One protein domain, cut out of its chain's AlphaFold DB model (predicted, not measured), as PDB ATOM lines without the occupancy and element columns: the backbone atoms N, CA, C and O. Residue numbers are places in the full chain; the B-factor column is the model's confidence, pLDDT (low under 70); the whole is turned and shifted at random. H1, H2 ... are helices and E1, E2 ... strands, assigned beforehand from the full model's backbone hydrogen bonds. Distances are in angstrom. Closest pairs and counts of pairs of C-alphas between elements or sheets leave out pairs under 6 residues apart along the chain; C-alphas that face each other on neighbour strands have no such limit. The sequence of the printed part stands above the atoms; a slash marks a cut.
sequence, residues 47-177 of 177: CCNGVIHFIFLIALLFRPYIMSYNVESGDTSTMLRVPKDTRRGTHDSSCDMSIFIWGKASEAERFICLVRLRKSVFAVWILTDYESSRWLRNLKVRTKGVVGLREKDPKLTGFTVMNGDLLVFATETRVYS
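Overview. This is residues 47 to 177 of the 177 residues of the protein "FBA_3 domain-containing protein" of Glycine soja (UniProt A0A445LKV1). A twisted four-stranded sheet, E4 to E7, is the middle of the domain, with the hairpin of E8 and E9 partly face to face with it and a three-stranded sheet, E1 to E3, reaching out beyond E4 on the other side. The long axis runs from the link after E2 to the long loop before E8. The printed part has 131 residues with nine named strands and one short helix, in the order E1 E2 E3 H1 E4 E5 E6 E7 E8 E9; the sheets E4 E5 E6 E7, E1 E2 E3 and E8 E9 are antiparallel, and the class is mostly strand. It is compact, with a radius of gyration of the C-alphas of 15.5 A, but flat, spanning 50 by 41 by 22 A.

Arrangement. E4, residues 96 to 102, E5, 111 to 118, E6, 121 to 129, and E7, 134 to 142, form a strongly twisted meander, each strand the antiparallel neighbour of the one before. N 98 and O 115 are 3.0 A apart, N 116 and O 123 2.8 A, and N 124 and O 139 2.9 A, within hydrogen-bond range. E8, residues 156 to 162, and E9, 166 to 171, are a hairpin, with N 160 and O 168 at 2.8 A; with the four-stranded sheet they make a sandwich, two sheets face to face, and the parts of the two sheets that face each other are 9.6 A apart centre to centre. The closest C-alphas of E4 and E8 are those of Phe 100 and Val 161, 6.2 A apart. E1, residues 51 to 58, E2, 63 to 70, and E3, 77 to 80, form a second meander, with N 54 and O 67 at 3.0 A and N 68 and O 78 at 2.9 A. The closest C-alphas of E1 and E4 are those of Ile 55 and Ile 99, 7.3 A apart; E1 and E8 are apart. H1, residues 84 to 87, only grazes both meander sheets; it is too short for an O i to N i+4 pair, and its one O i to N i+3 pair is within range.

Along the chain. E6 is 25.2 A long, E7 24.2 A, E5 22.9 A, E2 22.6 A and E1 21.6 A. E1 begins at C-alpha 51 (-12.273, 23.225, 37.417), E4 at C-alpha 96 (1.053, 21.251, 55.924), and E9 ends at C-alpha 171 (14.315, 16.135, 52.910).

Size, cuts and confidence. The two C-alphas farthest apart, those of Asp 75 and Arg 150, are 50.6 A apart. The printed part has no cut and ends at residue 177, the chain's last. The link from E7 to E8, residues 143 to 155, is long. The mean pLDDT of the printed part is 85.0; residues 60 to 61, 74 to 75, 145, 147 to 148 and 150 are under 70.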
ATOM      1  N   CYS A  47      -5.744  22.912  38.319       89.94
ATOM      2  CA  CYS A  47      -6.835  22.782  37.358       89.94
ATOM      3  C   CYS A  47      -7.061  21.296  37.060       89.94
ATOM      4  O   CYS A  47      -6.148  20.620  36.587       89.94
ATOM      5  N   CYS A  48      -8.251  20.784  37.365       89.62
ATOM      6  CA  CYS A  48      -8.647  19.401  37.119       89.62
ATOM      7  C   CYS A  48     -10.019  19.398  36.442       89.62
ATOM      8  O   CYS A  48     -10.957  19.988  36.967       89.62
ATOM      9  N   ASN A  49     -10.136  18.748  35.281       88.69
ATOM     10  CA  ASN A  49     -11.385  18.630  34.514       88.69
ATOM     11  C   ASN A  49     -12.095  19.983  34.269       88.69
ATOM     12  O   ASN A  49     -13.296  20.095  34.481       88.69
ATOM     13  N   GLY A  50     -11.347  21.031  33.899       87.50
ATOM     14  CA  GLY A  50     -11.907  22.375  33.665       87.50
ATOM     15  C   GLY A  50     -12.259  23.163  34.936       87.50
ATOM     16  O   GLY A  50     -12.744  24.292  34.855       87.50
ATOM     17  N   VAL A  51     -11.982  22.606  36.121       89.94
ATOM     18  CA  VAL A  51     -12.273  23.225  37.417       89.94
ATOM     19  C   VAL A  51     -10.979  23.603  38.134       89.94
ATOM     20  O   VAL A  51     -10.081  22.782  38.327       89.94
ATOM     21  N   ILE A  52     -10.882  24.862  38.558       91.75
ATOM     22  CA  ILE A  52      -9.775  25.372  39.364       91.75
ATOM     23  C   ILE A  52     -10.086  25.136  40.840       91.75
ATOM     24  O   ILE A  52     -11.076  25.639  41.366       91.75
ATOM     25  N   HIS A  53      -9.209  24.420  41.531       92.00
ATOM     26  CA  HIS A  53      -9.305  24.149  42.958       92.00
ATOM     27  C   HIS A  53      -8.213  24.884  43.723       92.00
ATOM     28  O   HIS A  53      -7.048  24.852  43.333       92.00
ATOM     29  N   PHE A  54      -8.563  25.487  44.858       89.31
ATOM     30  CA  PHE A  54      -7.595  26.052  45.798       89.31
ATOM     31  C   PHE A  54      -8.043  25.853  47.243       89.31
ATOM     32  O   PHE A  54      -9.233  25.835  47.561       89.31
ATOM     33  N   ILE A  55      -7.073  25.679  48.139       88.25
ATOM     34  CA  ILE A  55      -7.341  25.523  49.568       88.25
ATOM     35  C   ILE A  55      -7.433  26.906  50.201       88.25
ATOM     36  O   ILE A  55      -6.552  27.743  50.022       88.25
ATOM     37  N   PHE A  56      -8.463  27.110  51.011       82.81
ATOM     38  CA  PHE A  56      -8.583  28.278  51.866       82.81
ATOM     39  C   PHE A  56      -8.766  27.850  53.321       82.81
ATOM     40  O   PHE A  56      -9.328  26.795  53.626       82.81
ATOM     41  N   LEU A  57      -8.302  28.685  54.248       78.06
ATOM     42  CA  LEU A  57      -8.491  28.491  55.679       78.06
ATOM     43  C   LEU A  57      -9.271  29.649  56.279       78.06
ATOM     44  O   LEU A  57      -8.785  30.776  56.337       78.06
ATOM     45  N   ILE A  58     -10.438  29.343  56.851       76.44
ATOM     46  CA  ILE A  58     -11.075  30.276  57.783       76.44
ATOM     47  C   ILE A  58     -10.244  30.285  59.068       76.44
ATOM     48  O   ILE A  58     -10.332  29.367  59.893       76.44
ATOM     49  N   ALA A  59      -9.436  31.334  59.232       70.12
ATOM     50  CA  ALA A  59      -8.517  31.508  60.356       70.12
ATOM     51  C   ALA A  59      -9.224  31.428  61.720       70.12
ATOM     52  O   ALA A  59      -8.711  30.790  62.638       70.12
ATOM     53  N   LEU A  60     -10.434  31.988  61.832       69.31
ATOM     54  CA  LEU A  60     -11.223  31.986  63.072       69.31
ATOM     55  C   LEU A  60     -11.632  30.580  63.535       69.31
ATOM     56  O   LEU A  60     -11.846  30.360  64.723       69.31
ATOM     57  N   LEU A  61     -11.738  29.620  62.610       69.44
ATOM     58  CA  LEU A  61     -12.252  28.279  62.895       69.44
ATOM     59  C   LEU A  61     -11.194  27.180  62.748       69.44
ATOM     60  O   LEU A  61     -11.485  26.028  63.065       69.44
ATOM     61  N   PHE A  62      -9.992  27.502  62.251       72.50
ATOM     62  CA  PHE A  62      -8.961  26.523  61.869       72.50
ATOM     63  C   PHE A  62      -9.514  25.394  60.984       72.50
ATOM     64  O   PHE A  62      -9.110  24.228  61.083       72.50
ATOM     65  N   ARG A  63     -10.484  25.745  60.133       81.31
ATOM     66  CA  ARG A  63     -11.195  24.823  59.251       81.31
ATOM     67  C   ARG A  63     -10.758  25.088  57.816       81.31
ATOM     68  O   ARG A  63     -11.158  26.113  57.260       81.31
ATOM     69  N   PRO A  64      -9.932  24.203  57.238       85.19
ATOM     70  CA  PRO A  64      -9.638  24.278  55.823       85.19
ATOM     71  C   PRO A  64     -10.887  23.883  55.032       85.19
ATOM     72  O   PRO A  64     -11.684  23.056  55.482       85.19
ATOM     73  N   TYR A  65     -11.050  24.474  53.860       87.88
ATOM     74  CA  TYR A  65     -11.986  24.043  52.829       87.88
ATOM     75  C   TYR A  65     -11.316  24.185  51.468       87.88
ATOM     76  O   TYR A  65     -10.302  24.870  51.335       87.88
ATOM     77  N   ILE A  66     -11.867  23.504  50.470       91.25
ATOM     78  CA  ILE A  66     -11.406  23.627  49.091       91.25
ATOM     79  C   ILE A  66     -12.473  24.410  48.347       91.25
ATOM     80  O   ILE A  66     -13.642  24.030  48.356       91.25
ATOM     81  N   MET A  67     -12.078  25.525  47.747       90.81
ATOM     82  CA  MET A  67     -12.929  26.238  46.812       90.81
ATOM     83  C   MET A  67     -12.673  25.687  45.416       90.81
ATOM     84  O   MET A  67     -11.520  25.472  45.043       90.81
ATOM     85  N   SER A  68     -13.748  25.445  44.676       90.94
ATOM     86  CA  SER A  68     -13.708  24.943  43.306       90.94
ATOM     87  C   SER A  68     -14.428  25.929  42.408       90.94
ATOM     88  O   SER A  68     -15.565  26.283  42.698       90.94
ATOM     89  N   TYR A  69     -13.774  26.380  41.350       89.75
ATOM     90  CA  TYR A  69     -14.320  27.321  40.384       89.75
ATOM     91  C   TYR A  69     -14.338  26.664  39.011       89.75
ATOM     92  O   TYR A  69     -13.282  26.305  38.487       89.75
ATOM     93  N   ASN A  70     -15.528  26.463  38.456       88.31
ATOM     94  CA  ASN A  70     -15.665  25.937  37.107       88.31
ATOM     95  C   ASN A  70     -15.417  27.077  36.107       88.31
ATOM     96  O   ASN A  70     -16.120  28.085  36.113       88.31
ATOM     97  N   VAL A  71     -14.381  26.918  35.281       84.38
ATOM     98  CA  VAL A  71     -13.953  27.946  34.323       84.38
ATOM     99  C   VAL A  71     -14.938  28.074  33.163       84.38
ATOM    100  O   VAL A  71     -15.104  29.165  32.627       84.38
ATOM    101  N   GLU A  72     -15.601  26.982  32.787       83.06
ATOM    102  CA  GLU A  72     -16.535  26.945  31.660       83.06
ATOM    103  C   GLU A  72     -17.876  27.587  32.010       83.06
ATOM    104  O   GLU A  72     -18.440  28.311  31.194       83.06
ATOM    105  N   SER A  73     -18.386  27.349  33.224       78.75
ATOM    106  CA  SER A  73     -19.663  27.930  33.651       78.75
ATOM    107  C   SER A  73     -19.544  29.388  34.085       78.75
ATOM    108  O   SER A  73     -20.556  30.080  34.099       78.75
ATOM    109  N   GLY A  74     -18.350  29.859  34.466       67.31
ATOM    110  CA  GLY A  74     -18.069  31.254  34.835       67.31
ATOM    111  C   GLY A  74     -18.698  31.739  36.154       67.31
ATOM    112  O   GLY A  74     -18.114  32.593  36.823       67.31
ATOM    113  N   ASP A  75     -19.819  31.143  36.571       63.88
ATOM    114  CA  ASP A  75     -20.743  31.709  37.562       63.88
ATOM    115  C   ASP A  75     -20.866  30.900  38.867       63.88
ATOM    116  O   ASP A  75     -21.386  31.405  39.864       63.88
ATOM    117  N   THR A  76     -20.387  29.650  38.920       72.44
ATOM    118  CA  THR A  76     -20.598  28.765  40.082       72.44
ATOM    119  C   THR A  76     -19.293  28.337  40.751       72.44
ATOM    120  O   THR A  76     -18.566  27.460  40.286       72.44
ATOM    121  N   SER A  77     -19.006  28.947  41.908       82.75
ATOM    122  CA  SER A  77     -17.991  28.451  42.838       82.75
ATOM    123  C   SER A  77     -18.613  27.495  43.855       82.75
ATOM    124  O   SER A  77     -19.544  27.875  44.571       82.75
ATOM    125  N   THR A  78     -18.060  26.294  43.988       88.19
ATOM    126  CA  THR A  78     -18.527  25.287  44.946       88.19
ATOM    127  C   THR A  78     -17.522  25.116  46.076       88.19
ATOM    128  O   THR A  78     -16.327  24.885  45.861       88.19
ATOM    129  N   MET A  79     -18.015  25.185  47.314       89.38
ATOM    130  CA  MET A  79     -17.212  24.910  48.501       89.38
ATOM    131  C   MET A  79     -17.234  23.414  48.820       89.38
ATOM    132  O   MET A  79     -18.216  22.887  49.344       89.38
ATOM    133  N   LEU A  80     -16.113  22.742  48.582       90.56
ATOM    134  CA  LEU A  80     -15.932  21.342  48.935       90.56
ATOM    135  C   LEU A  80     -15.568  21.205  50.412       90.56
ATOM    136  O   LEU A  80     -14.605  21.796  50.929       90.56
ATOM    137  N   ARG A  81     -16.327  20.361  51.110       89.69
ATOM    138  CA  ARG A  81     -16.051  20.033  52.509       89.69
ATOM    139  C   ARG A  81     -14.876  19.068  52.572       89.69
ATOM    140  O   ARG A  81     -14.971  17.950  52.088       89.69
ATOM    141  N   VAL A  82     -13.795  19.459  53.240       90.44
ATOM    142  CA  VAL A  82     -12.665  18.553  53.518       90.44
ATOM    143  C   VAL A  82     -13.043  17.475  54.551       90.44
ATOM    144  O   VAL A  82     -13.900  17.735  55.416       90.44
ATOM    145  N   PRO A  83     -12.364  16.307  54.540       89.88
ATOM    146  CA  PRO A  83     -12.572  15.238  55.516       89.88
ATOM    147  C   PRO A  83     -12.515  15.734  56.967       89.88
ATOM    148  O   PRO A  83     -11.694  16.576  57.321       89.88
ATOM    149  N   LYS A  84     -13.341  15.181  57.863       86.12
ATOM    150  CA  LYS A  84     -13.328  15.580  59.289       86.12
ATOM    151  C   LYS A  84     -11.950  15.368  59.937       86.12
ATOM    152  O   LYS A  84     -11.498  16.209  60.714       86.12
ATOM    153  N   ASP A  85     -11.255  14.303  59.548       83.31
ATOM    154  CA  ASP A  85      -9.936  13.929  60.066       83.31
ATOM    155  C   ASP A  85      -8.830  14.942  59.740       83.31
ATOM    156  O   ASP A  85      -7.853  15.058  60.490       83.31
ATOM    157  N   THR A  86      -8.965  15.710  58.653       81.62
ATOM    158  CA  THR A  86      -7.958  16.711  58.263       81.62
ATOM    159  C   THR A  86      -7.993  17.923  59.191       81.62
ATOM    160  O   THR A  86      -6.952  18.516  59.467       81.62
ATOM    161  N   ARG A  87      -9.158  18.216  59.785       80.88
ATOM    162  CA  ARG A  87      -9.375  19.336  60.720       80.88
ATOM    163  C   ARG A  87      -8.697  19.130  62.073       80.88
ATOM    164  O   ARG A  87      -8.485  20.072  62.834       80.88
ATOM    165  N   ARG A  88      -8.382  17.886  62.447       79.56
ATOM    166  CA  ARG A  88      -7.807  17.620  63.769       79.56
ATOM    167  C   ARG A  88      -6.358  18.068  63.808       79.56
ATOM    168  O   ARG A  88      -5.492  17.348  63.324       79.56
ATOM    169  N   GLY A  89      -6.070  19.188  64.463       76.44
ATOM    170  CA  GLY A  89      -4.707  19.703  64.610       76.44
ATOM    171  C   GLY A  89      -4.229  20.543  63.434       76.44
ATOM    172  O   GLY A  89      -3.030  20.596  63.201       76.44
ATOM    173  N   THR A  90      -5.145  21.183  62.702       76.62
ATOM    174  CA  THR A  90      -4.824  22.249  61.736       76.62
ATOM    175  C   THR A  90      -4.089  23.424  62.384       76.62
ATOM    176  O   THR A  90      -3.370  24.148  61.719       76.62
ATOM    177  N   HIS A  91      -4.281  23.632  63.691       76.25
ATOM    178  CA  HIS A  91      -3.624  24.688  64.464       76.25
ATOM    179  C   HIS A  91      -2.133  24.418  64.739       76.25
ATOM    180  O   HIS A  91      -1.452  25.290  65.275       76.25
ATOM    181  N   ASP A  92      -1.655  23.206  64.451       78.12
ATOM    182  CA  ASP A  92      -0.274  22.772  64.646       78.12
ATOM    183  C   ASP A  92       0.609  23.382  63.549       78.12
ATOM    184  O   ASP A  92       0.308  23.228  62.368       78.12
ATOM    185  N   SER A  93       1.698  24.060  63.917       75.44
ATOM    186  CA  SER A  93       2.608  24.686  62.945       75.44
ATOM    187  C   SER A  93       3.344  23.671  62.067       75.44
ATOM    188  O   SER A  93       3.868  24.043  61.025       75.44
ATOM    189  N   SER A  94       3.371  22.395  62.467       78.69
ATOM    190  CA  SER A  94       3.891  21.294  61.648       78.69
ATOM    191  C   SER A  94       2.866  20.727  60.659       78.69
ATOM    192  O   SER A  94       3.149  19.721  60.007       78.69
ATOM    193  N   CYS A  95       1.655  21.298  60.600       85.50
ATOM    194  CA  CYS A  95       0.601  20.859  59.697       85.50
ATOM    195  C   CYS A  95       0.727  21.568  58.347       85.50
ATOM    196  O   CYS A  95       0.435  22.757  58.243       85.50
ATOM    197  N   ASP A  96       1.075  20.808  57.316       87.19
ATOM    198  CA  ASP A  96       1.053  21.251  55.924       87.19
ATOM    199  C   ASP A  96      -0.081  20.537  55.175       87.19
ATOM    200  O   ASP A  96      -0.384  19.369  55.452       87.19
ATOM    201  N   MET A  97      -0.755  21.246  54.273       89.12
ATOM    202  CA  MET A  97      -1.844  20.716  53.456       89.12
ATOM    203  C   MET A  97      -1.732  21.231  52.032       89.12
ATOM    204  O   MET A  97      -1.598  22.426  51.796       89.12
ATOM    205  N   SER A  98      -1.833  20.315  51.079       90.38
ATOM    206  CA  SER A  98      -1.754  20.616  49.654       90.38
ATOM    207  C   SER A  98      -2.734  19.748  48.880       90.38
ATOM    208  O   SER A  98      -3.068  18.641  49.308       90.38
ATOM    209  N   ILE A  99      -3.209  20.274  47.758       92.81
ATOM    210  CA  ILE A  99      -4.057  19.559  46.809       92.81
ATOM    211  C   ILE A  99      -3.226  19.195  45.586       92.81
ATOM    212  O   ILE A  99      -2.380  19.976  45.161       92.81
ATOM    213  N   PHE A 100      -3.478  18.017  45.032       92.31
ATOM    214  CA  PHE A 100      -2.837  17.550  43.808       92.31
ATOM    215  C   PHE A 100      -3.856  16.851  42.915       92.31
ATOM    216  O   PHE A 100      -4.947  16.488  43.360       92.31
ATOM    217  N   ILE A 101      -3.484  16.658  41.654       92.25
ATOM    218  CA  ILE A 101      -4.239  15.820  40.724       92.25
ATOM    219  C   ILE A 101      -3.916  14.353  41.034       92.25
ATOM    220  O   ILE A 101      -2.760  13.998  41.266       92.25
ATOM    221  N   TRP A 102      -4.950  13.523  41.057       91.56
ATOM    222  CA  TRP A 102      -4.905  12.081  41.265       91.56
ATOM    223  C   TRP A 102      -5.489  11.358  40.048       91.56
ATOM    224  O   TRP A 102      -6.485  11.806  39.481       91.56
ATOM    225  N   GLY A 103      -4.901  10.224  39.679       88.19
ATOM    226  CA  GLY A 103      -5.216   9.503  38.439       88.19
ATOM    227  C   GLY A 103      -4.226   9.812  37.316       88.19
ATOM    228  O   GLY A 103      -3.518  10.826  37.339       88.19
ATOM    229  N   LYS A 104      -4.110   8.900  36.347       84.38
ATOM    230  CA  LYS A 104      -3.087   9.020  35.299       84.38
ATOM    231  C   LYS A 104      -3.483  10.063  34.261       84.38
ATOM    232  O   LYS A 104      -4.649  10.249  33.934       84.38
ATOM    233  N   ALA A 105      -2.487  10.702  33.648       76.62
ATOM    234  CA  ALA A 105      -2.736  11.629  32.543       76.62
ATOM    235  C   ALA A 105      -3.415  10.945  31.339       76.62
ATOM    236  O   ALA A 105      -4.158  11.597  30.613       76.62
ATOM    237  N   SER A 106      -3.198   9.643  31.144       77.50
ATOM    238  CA  SER A 106      -3.837   8.846  30.090       77.50
ATOM    239  C   SER A 106      -5.279   8.435  30.402       77.50
ATOM    240  O   SER A 106      -5.958   7.927  29.517       77.50
ATOM    241  N   GLU A 107      -5.733   8.589  31.645       79.31
ATOM    242  CA  GLU A 107      -7.078   8.199  32.062       79.31
ATOM    243  C   GLU A 107      -8.061   9.354  31.838       79.31
ATOM    244  O   GLU A 107      -7.723  10.528  32.020       79.31
ATOM    245  N   ALA A 108      -9.279   9.000  31.417       75.44
ATOM    246  CA  ALA A 108     -10.365   9.954  31.213       75.44
ATOM    247  C   ALA A 108     -10.853  10.547  32.543       75.44
ATOM    248  O   ALA A 108     -11.228  11.716  32.601       75.44
ATOM    249  N   GLU A 109     -10.805   9.759  33.619       82.25
ATOM    250  CA  GLU A 109     -11.195  10.194  34.954       82.25
ATOM    251  C   GLU A 109      -9.969  10.613  35.763       82.25
ATOM    252  O   GLU A 109      -9.097   9.810  36.094       82.25
ATOM    253  N   ARG A 110      -9.921  11.901  36.102       89.56
ATOM    254  CA  ARG A 110      -8.954  12.463  37.043       89.56
ATOM    255  C   ARG A 110      -9.700  13.032  38.230       89.56
ATOM    256  O   ARG A 110     -10.755  13.645  38.082       89.56
ATOM    257  N   PHE A 111      -9.121  12.857  39.401       92.12
ATOM    258  CA  PHE A 111      -9.672  13.315  40.664       92.12
ATOM    259  C   PHE A 111      -8.712  14.308  41.298       92.12
ATOM    260  O   PHE A 111      -7.547  14.411  40.917       92.12
ATOM    261  N   ILE A 112      -9.171  15.015  42.323       93.88
ATOM    262  CA  ILE A 112      -8.252  15.713  43.219       93.88
ATOM    263  C   ILE A 112      -7.960  14.845  44.436       93.88
ATOM    264  O   ILE A 112      -8.839  14.158  44.966       93.88
ATOM    265  N   CYS A 113      -6.728  14.917  44.925       93.69
ATOM    266  CA  CYS A 113      -6.382  14.423  46.243       93.69
ATOM    267  C   CYS A 113      -5.974  15.568  47.167       93.69
ATOM    268  O   CYS A 113      -5.405  16.579  46.755       93.69
ATOM    269  N   LEU A 114      -6.278  15.395  48.447       93.38
ATOM    270  CA  LEU A 114      -5.811  16.236  49.532       93.38
ATOM    271  C   LEU A 114      -4.726  15.470  50.279       93.38
ATOM    272  O   LEU A 114      -4.980  14.400  50.835       93.38
ATOM    273  N   VAL A 115      -3.532  16.042  50.334       92.44
ATOM    274  CA  VAL A 115      -2.410  15.513  51.102       92.44
ATOM    275  C   VAL A 115      -2.211  16.386  52.324       92.44
ATOM    276  O   VAL A 115      -2.146  17.612  52.245       92.44
ATOM    277  N   ARG A 116      -2.098  15.735  53.475       91.06
ATOM    278  CA  ARG A 116      -1.786  16.376  54.742       91.06
ATOM    279  C   ARG A 116      -0.521  15.780  55.319       91.06
ATOM    280  O   ARG A 116      -0.464  14.573  55.539       91.06
ATOM    281  N   LEU A 117       0.418  16.636  55.686       89.62
ATOM    282  CA  LEU A 117       1.573  16.290  56.496       89.62
ATOM    283  C   LEU A 117       1.381  16.848  57.904       89.62
ATOM    284  O   LEU A 117       1.100  18.029  58.077       89.62
ATOM    285  N   ARG A 118       1.536  16.014  58.930       88.00
ATOM    286  CA  ARG A 118       1.596  16.479  60.320       88.00
ATOM    287  C   ARG A 118       2.493  15.583  61.147       88.00
ATOM    288  O   ARG A 118       2.287  14.372  61.151       88.00
ATOM    289  N   LYS A 119       3.424  16.176  61.903       85.75
ATOM    290  CA  LYS A 119       4.353  15.439  62.783       85.75
ATOM    291  C   LYS A 119       4.967  14.217  62.081       85.75
ATOM    292  O   LYS A 119       4.912  13.111  62.614       85.75
ATOM    293  N   SER A 120       5.478  14.412  60.859       85.81
ATOM    294  CA  SER A 120       6.105  13.341  60.064       85.81
ATOM    295  C   SER A 120       5.144  12.220  59.634       85.81
ATOM    296  O   SER A 120       5.564  11.090  59.387       85.81
ATOM    297  N   VAL A 121       3.841  12.500  59.561       88.25
ATOM    298  CA  VAL A 121       2.827  11.565  59.062       88.25
ATOM    299  C   VAL A 121       2.084  12.197  57.899       88.25
ATOM    300  O   VAL A 121       1.403  13.209  58.077       88.25
ATOM    301  N   PHE A 122       2.194  11.569  56.736       91.88
ATOM    302  CA  PHE A 122       1.367  11.849  55.580       91.88
ATOM    303  C   PHE A 122       0.028  11.134  55.702       91.88
ATOM    304  O   PHE A 122      -0.060   9.990  56.155       91.88
ATOM    305  N   ALA A 123      -1.024  11.808  55.273       93.00
ATOM    306  CA  ALA A 123      -2.316  11.210  55.018       93.00
ATOM    307  C   ALA A 123      -2.864  11.771  53.706       93.00
ATOM    308  O   ALA A 123      -2.781  12.976  53.475       93.00
ATOM    309  N   VAL A 124      -3.396  10.887  52.867       93.44
ATOM    310  CA  VAL A 124      -3.905  11.218  51.535       93.44
ATOM    311  C   VAL A 124      -5.371  10.823  51.457       93.44
ATOM    312  O   VAL A 124      -5.743   9.706  51.833       93.44
ATOM    313  N   TRP A 125      -6.195  11.741  50.968       94.81
ATOM    314  CA  TRP A 125      -7.601  11.509  50.668       94.81
ATOM    315  C   TRP A 125      -7.864  11.825  49.206       94.81
ATOM    316  O   TRP A 125      -7.395  12.847  48.724       94.81
ATOM    317  N   ILE A 126      -8.638  10.985  48.532       94.19
ATOM    318  CA  ILE A 126      -9.072  11.183  47.148       94.19
ATOM    319  C   ILE A 126     -10.534  11.613  47.184       94.19
ATOM    320  O   ILE A 126     -11.325  11.018  47.920       94.19
ATOM    321  N   LEU A 127     -10.891  12.652  46.436       93.69
ATOM    322  CA  LEU A 127     -12.283  13.050  46.271       93.69
ATOM    323  C   LEU A 127     -12.942  12.113  45.256       93.69
ATOM    324  O   LEU A 127     -12.598  12.150  44.082       93.69
ATOM    325  N   THR A 128     -13.862  11.268  45.713       91.62
ATOM    326  CA  THR A 128     -14.534  10.269  44.861       91.62
ATOM    327  C   THR A 128     -15.886  10.744  44.344       91.62
ATOM    328  O   THR A 128     -16.410  10.174  43.400       91.62
ATOM    329  N   ASP A 129     -16.483  11.738  44.999       90.12
ATOM    330  CA  ASP A 129     -17.767  12.321  44.607       90.12
ATOM    331  C   ASP A 129     -17.751  13.813  44.951       90.12
ATOM    332  O   ASP A 129     -17.647  14.195  46.125       90.12
ATOM    333  N   TYR A 130     -17.811  14.642  43.910       88.12
ATOM    334  CA  TYR A 130     -17.777  16.098  44.014       88.12
ATOM    335  C   TYR A 130     -19.056  16.655  44.639       88.12
ATOM    336  O   TYR A 130     -18.968  17.490  45.545       88.12
ATOM    337  N   GLU A 131     -20.218  16.143  44.232       86.38
ATOM    338  CA  GLU A 131     -21.530  16.641  44.651       86.38
ATOM    339  C   GLU A 131     -21.730  16.455  46.154       86.38
ATOM    340  O   GLU A 131     -22.075  17.388  46.884       86.38
ATOM    341  N   SER A 132     -21.422  15.259  46.664       88.62
ATOM    342  CA  SER A 132     -21.544  14.983  48.099       88.62
ATOM    343  C   SER A 132     -20.295  15.344  48.916       88.62
ATOM    344  O   SER A 132     -20.295  15.191  50.143       88.62
ATOM    345  N   SER A 133     -19.230  15.852  48.276       90.44
ATOM    346  CA  SER A 133     -17.911  16.063  48.892       90.44
ATOM    347  C   SER A 133     -17.401  14.805  49.616       90.44
ATOM    348  O   SER A 133     -16.946  14.872  50.767       90.44
ATOM    349  N   ARG A 134     -17.517  13.632  48.978       92.38
ATOM    350  CA  ARG A 134     -17.096  12.356  49.570       92.38
ATOM    351  C   ARG A 134     -15.621  12.108  49.319       92.38
ATOM    352  O   ARG A 134     -15.157  12.099  48.183       92.38
ATOM    353  N   TRP A 135     -14.907  11.829  50.400       94.44
ATOM    354  CA  TRP A 135     -13.480  11.561  50.363       94.44
ATOM    355  C   TRP A 135     -13.180  10.136  50.801       94.44
ATOM    356  O   TRP A 135     -13.560   9.732  51.903       94.44
ATOM    357  N   LEU A 136     -12.419   9.417  49.986       92.50
ATOM    358  CA  LEU A 136     -11.840   8.134  50.345       92.50
ATOM    359  C   LEU A 136     -10.446   8.361  50.924       92.50
ATOM    360  O   LEU A 136      -9.578   8.953  50.285       92.50
ATOM    361  N   ARG A 137     -10.210   7.894  52.151       86.06
ATOM    362  CA  ARG A 137      -8.863   7.901  52.721       86.06
ATOM    363  C   ARG A 137      -8.056   6.785  52.068       86.06
ATOM    364  O   ARG A 137      -8.266   5.626  52.401       86.06
ATOM    365  N   ASN A 138      -7.120   7.154  51.203       77.06
ATOM    366  CA  ASN A 138      -6.323   6.178  50.471       77.06
ATOM    367  C   ASN A 138      -5.088   5.733  51.264       77.06
ATOM    368  O   ASN A 138      -4.818   4.547  51.400       77.06
ATOM    369  N   LEU A 139      -4.348   6.687  51.844       83.81
ATOM    370  CA  LEU A 139      -3.012   6.402  52.370       83.81
ATOM    371  C   LEU A 139      -2.741   7.083  53.717       83.81
ATOM    372  O   LEU A 139      -3.205   8.194  53.992       83.81
ATOM    373  N   LYS A 140      -1.954   6.417  54.572       87.38
ATOM    374  CA  LYS A 140      -1.355   7.001  55.778       87.38
ATOM    375  C   LYS A 140       0.067   6.472  55.966       87.38
ATOM    376  O   LYS A 140       0.244   5.345  56.414       87.38
ATOM    377  N   VAL A 141       1.066   7.305  55.701       85.44
ATOM    378  CA  VAL A 141       2.486   6.929  55.782       85.44
ATOM    379  C   VAL A 141       3.164   7.715  56.893       85.44
ATOM    380  O   VAL A 141       3.025   8.932  56.985       85.44
ATOM    381  N   ARG A 142       3.909   7.029  57.761       85.75
ATOM    382  CA  ARG A 142       4.795   7.677  58.737       85.75
ATOM    383  C   ARG A 142       6.179   7.770  58.114       85.75
ATOM    384  O   ARG A 142       6.770   6.728  57.859       85.75
ATOM    385  N   THR A 143       6.720   8.972  57.925       79.69
ATOM    386  CA  THR A 143       8.028   9.126  57.268       79.69
ATOM    387  C   THR A 143       9.135   8.432  58.049       79.69
ATOM    388  O   THR A 143       9.952   7.752  57.449       79.69
ATOM    389  N   LYS A 144       9.085   8.465  59.390       75.81
ATOM    390  CA  LYS A 144      10.021   7.733  60.268       75.81
ATOM    391  C   LYS A 144      10.046   6.210  60.052       75.81
ATOM    392  O   LYS A 144      10.990   5.571  60.488       75.81
ATOM    393  N   GLY A 145       9.006   5.634  59.447       68.94
ATOM    394  CA  GLY A 145       8.919   4.204  59.141       68.94
ATOM    395  C   GLY A 145       9.176   3.868  57.672       68.94
ATOM    396  O   GLY A 145       9.018   2.712  57.297       68.94
ATOM    397  N   VAL A 146       9.523   4.854  56.836       73.31
ATOM    398  CA  VAL A 146       9.850   4.618  55.425       73.31
ATOM    399  C   VAL A 146      11.205   3.922  55.349       73.31
ATOM    400  O   VAL A 146      12.207   4.398  55.890       73.31
ATOM    401  N   VAL A 147      11.228   2.770  54.681       64.44
ATOM    402  CA  VAL A 147      12.435   1.968  54.475       64.44
ATOM    403  C   VAL A 147      13.484   2.811  53.742       64.44
ATOM    404  O   VAL A 147      13.186   3.472  52.754       64.44
ATOM    405  N   GLY A 148      14.722   2.822  54.241       65.94
ATOM    406  CA  GLY A 148      15.817   3.597  53.641       65.94
ATOM    407  C   GLY A 148      15.921   5.056  54.106       65.94
ATOM    408  O   GLY A 148      16.892   5.737  53.754       65.94
ATOM    409  N   LEU A 149      15.003   5.536  54.951       72.62
ATOM    410  CA  LEU A 149      15.176   6.797  55.669       72.62
ATOM    411  C   LEU A 149      16.237   6.620  56.770       72.62
ATOM    412  O   LEU A 149      15.957   6.127  57.858       72.62
ATOM    413  N   ARG A 150      17.484   6.999  56.467       69.94
ATOM    414  CA  ARG A 150      18.627   6.903  57.397       69.94
ATOM    415  C   ARG A 150      18.852   8.173  58.222       69.94
ATOM    416  O   ARG A 150      19.676   8.173  59.129       69.94
ATOM    417  N   GLU A 151      18.153   9.252  57.888       76.31
ATOM    418  CA  GLU A 151      18.281  10.537  58.572       76.31
ATOM    419  C   GLU A 151      17.672  10.478  59.975       76.31
ATOM    420  O   GLU A 151      16.545  10.015  60.174       76.31
ATOM    421  N   LYS A 152      18.411  11.002  60.956       72.88
ATOM    422  CA  LYS A 152      17.893  11.222  62.303       72.88
ATOM    423  C   LYS A 152      17.076  12.514  62.295       72.88
ATOM    424  O   LYS A 152      17.631  13.581  62.077       72.88
ATOM    425  N   ASP A 153      15.769  12.387  62.520       75.69
ATOM    426  CA  ASP A 153      14.799  13.494  62.504       75.69
ATOM    427  C   ASP A 153      14.810  14.308  61.191       75.69
ATOM    428  O   ASP A 153      15.106  15.503  61.198       75.69
ATOM    429  N   PRO A 154      14.450  13.678  60.055       80.31
ATOM    430  CA  PRO A 154      14.462  14.335  58.753       80.31
ATOM    431  C   PRO A 154      13.547  15.558  58.739       80.31
ATOM    432  O   PRO A 154      12.359  15.490  59.092       80.31
ATOM    433  N   LYS A 155      14.088  16.672  58.256       84.75
ATOM    434  CA  LYS A 155      13.315  17.882  58.008       84.75
ATOM    435  C   LYS A 155      12.791  17.858  56.580       84.75
ATOM    436  O   LYS A 155      13.557  17.887  55.624       84.75
ATOM    437  N   LEU A 156      11.470  17.783  56.453       86.62
ATOM    438  CA  LEU A 156      10.793  17.785  55.159       86.62
ATOM    439  C   LEU A 156      10.866  19.183  54.542       86.62
ATOM    440  O   LEU A 156      10.480  20.166  55.177       86.62
ATOM    441  N   THR A 157      11.362  19.250  53.311       88.56
ATOM    442  CA  THR A 157      11.520  20.492  52.540       88.56
ATOM    443  C   THR A 157      10.373  20.692  51.553       88.56
ATOM    444  O   THR A 157       9.982  21.830  51.298       88.56
ATOM    445  N   GLY A 158       9.775  19.600  51.069       88.38
ATOM    446  CA  GLY A 158       8.610  19.623  50.189       88.38
ATOM    447  C   GLY A 158       8.050  18.228  49.918       88.38
ATOM    448  O   GLY A 158       8.672  17.216  50.245       88.38
ATOM    449  N   PHE A 159       6.856  18.174  49.336       91.44
ATOM    450  CA  PHE A 159       6.222  16.942  48.872       91.44
ATOM    451  C   PHE A 159       5.276  17.227  47.708       91.44
ATOM    452  O   PHE A 159       4.777  18.343  47.563       91.44
ATOM    453  N   THR A 160       5.035  16.213  46.886       92.00
ATOM    454  CA  THR A 160       4.141  16.268  45.730       92.00
ATOM    455  C   THR A 160       3.564  14.886  45.426       92.00
ATOM    456  O   THR A 160       4.120  13.873  45.849       92.00
ATOM    457  N   VAL A 161       2.453  14.832  44.697       90.50
ATOM    458  CA  VAL A 161       1.943  13.590  44.100       90.50
ATOM    459  C   VAL A 161       2.303  13.592  42.616       90.50
ATOM    460  O   VAL A 161       2.049  14.569  41.916       90.50
ATOM    461  N   MET A 162       2.922  12.511  42.147       89.25
ATOM    462  CA  MET A 162       3.366  12.314  40.767       89.25
ATOM    463  C   MET A 162       2.715  11.070  40.170       89.25
ATOM    464  O   MET A 162       2.274  10.182  40.892       89.25
ATOM    465  N   ASN A 163       2.666  10.996  38.839       84.88
ATOM    466  CA  ASN A 163       2.188   9.827  38.086       84.88
ATOM    467  C   ASN A 163       0.773   9.339  38.457       84.88
ATOM    468  O   ASN A 163       0.409   8.208  38.153       84.88
ATOM    469  N   GLY A 164      -0.033  10.207  39.068       83.69
ATOM    470  CA  GLY A 164      -1.411   9.931  39.452       83.69
ATOM    471  C   GLY A 164      -1.583   9.345  40.850       83.69
ATOM    472  O   GLY A 164      -2.629   9.589  41.443       83.69
ATOM    473  N   ASP A 165      -0.589   8.640  41.398       86.75
ATOM    474  CA  ASP A 165      -0.717   7.959  42.693       86.75
ATOM    475  C   ASP A 165       0.557   7.888  43.561       86.75
ATOM    476  O   ASP A 165       0.493   7.454  44.717       86.75
ATOM    477  N   LEU A 166       1.702   8.361  43.064       89.56
ATOM    478  CA  LEU A 166       2.988   8.263  43.750       89.56
ATOM    479  C   LEU A 166       3.252   9.497  44.620       89.56
ATOM    480  O   LEU A 166       3.470  10.596  44.110       89.56
ATOM    481  N   LEU A 167       3.283   9.325  45.941       90.94
ATOM    482  CA  LEU A 167       3.657  10.396  46.866       90.94
ATOM    483  C   LEU A 167       5.182  10.528  46.939       90.94
ATOM    484  O   LEU A 167       5.842   9.708  47.561       90.94
ATOM    485  N   VAL A 168       5.728  11.610  46.393       91.12
ATOM    486  CA  VAL A 168       7.157  11.930  46.466       91.12
ATOM    487  C   VAL A 168       7.386  13.012  47.516       91.12
ATOM    488  O   VAL A 168       6.676  14.018  47.552       91.12
ATOM    489  N   PHE A 169       8.388  12.848  48.373       91.31
ATOM    490  CA  PHE A 169       8.776  13.872  49.340       91.31
ATOM    491  C   PHE A 169      10.288  14.041  49.425       91.31
ATOM    492  O   PHE A 169      11.054  13.098  49.245       91.31
ATOM    493  N   ALA A 170      10.713  15.263  49.723       90.75
ATOM    494  CA  ALA A 170      12.111  15.630  49.850       90.75
ATOM    495  C   ALA A 170      12.445  16.010  51.296       90.75
ATOM    496  O   ALA A 170      11.652  16.637  52.009       90.75
ATOM    497  N   THR A 171      13.640  15.622  51.718       89.06
ATOM    498  CA  THR A 171      14.315  16.135  52.910       89.06
ATOM    499  C   THR A 171      15.350  17.177  52.488       89.06
ATOM    500  O   THR A 171      15.404  17.595  51.330       89.06
ATOM    501  N   GLU A 172      16.179  17.633  53.422       86.94
ATOM    502  CA  GLU A 172      17.320  18.491  53.091       86.94
ATOM    503  C   GLU A 172      18.405  17.745  52.296       86.94
ATOM    504  O   GLU A 172      19.192  18.394  51.613       86.94
ATOM    505  N   THR A 173      18.447  16.404  52.344       86.19
ATOM    506  CA  THR A 173      19.540  15.633  51.722       86.19
ATOM    507  C   THR A 173      19.098  14.630  50.662       86.19
ATOM    508  O   THR A 173      19.923  14.204  49.853       86.19
ATOM    509  N   ARG A 174      17.825  14.211  50.655       87.69
ATOM    510  CA  ARG A 174      17.339  13.086  49.842       87.69
ATOM    511  C   ARG A 174      15.908  13.286  49.356       87.69
ATOM    512  O   ARG A 174      15.147  14.078  49.904       87.69
ATOM    513  N   VAL A 175      15.542  12.508  48.342       88.94
ATOM    514  CA  VAL A 175      14.177  12.393  47.815       88.94
ATOM    515  C   VAL A 175      13.702  10.953  47.995       88.94
ATOM    516  O   VAL A 175      14.482  10.015  47.825       88.94
ATOM    517  N   TYR A 176      12.436  10.797  48.363       87.50
ATOM    518  CA  TYR A 176      11.772   9.535  48.668       87.50
ATOM    519  C   TYR A 176      10.447   9.444  47.913       87.50
ATOM    520  O   TYR A 176       9.827  10.475  47.647       87.50
ATOM    521  N   SER A 177      10.006   8.224  47.617       86.25
ATOM    522  CA  SER A 177       8.735   7.899  46.957       86.25
ATOM    523  C   SER A 177       8.078   6.698  47.623       86.25
ATOM    524  O   SER A 177       8.853   5.765  47.941       86.25
TER     525      SER A 177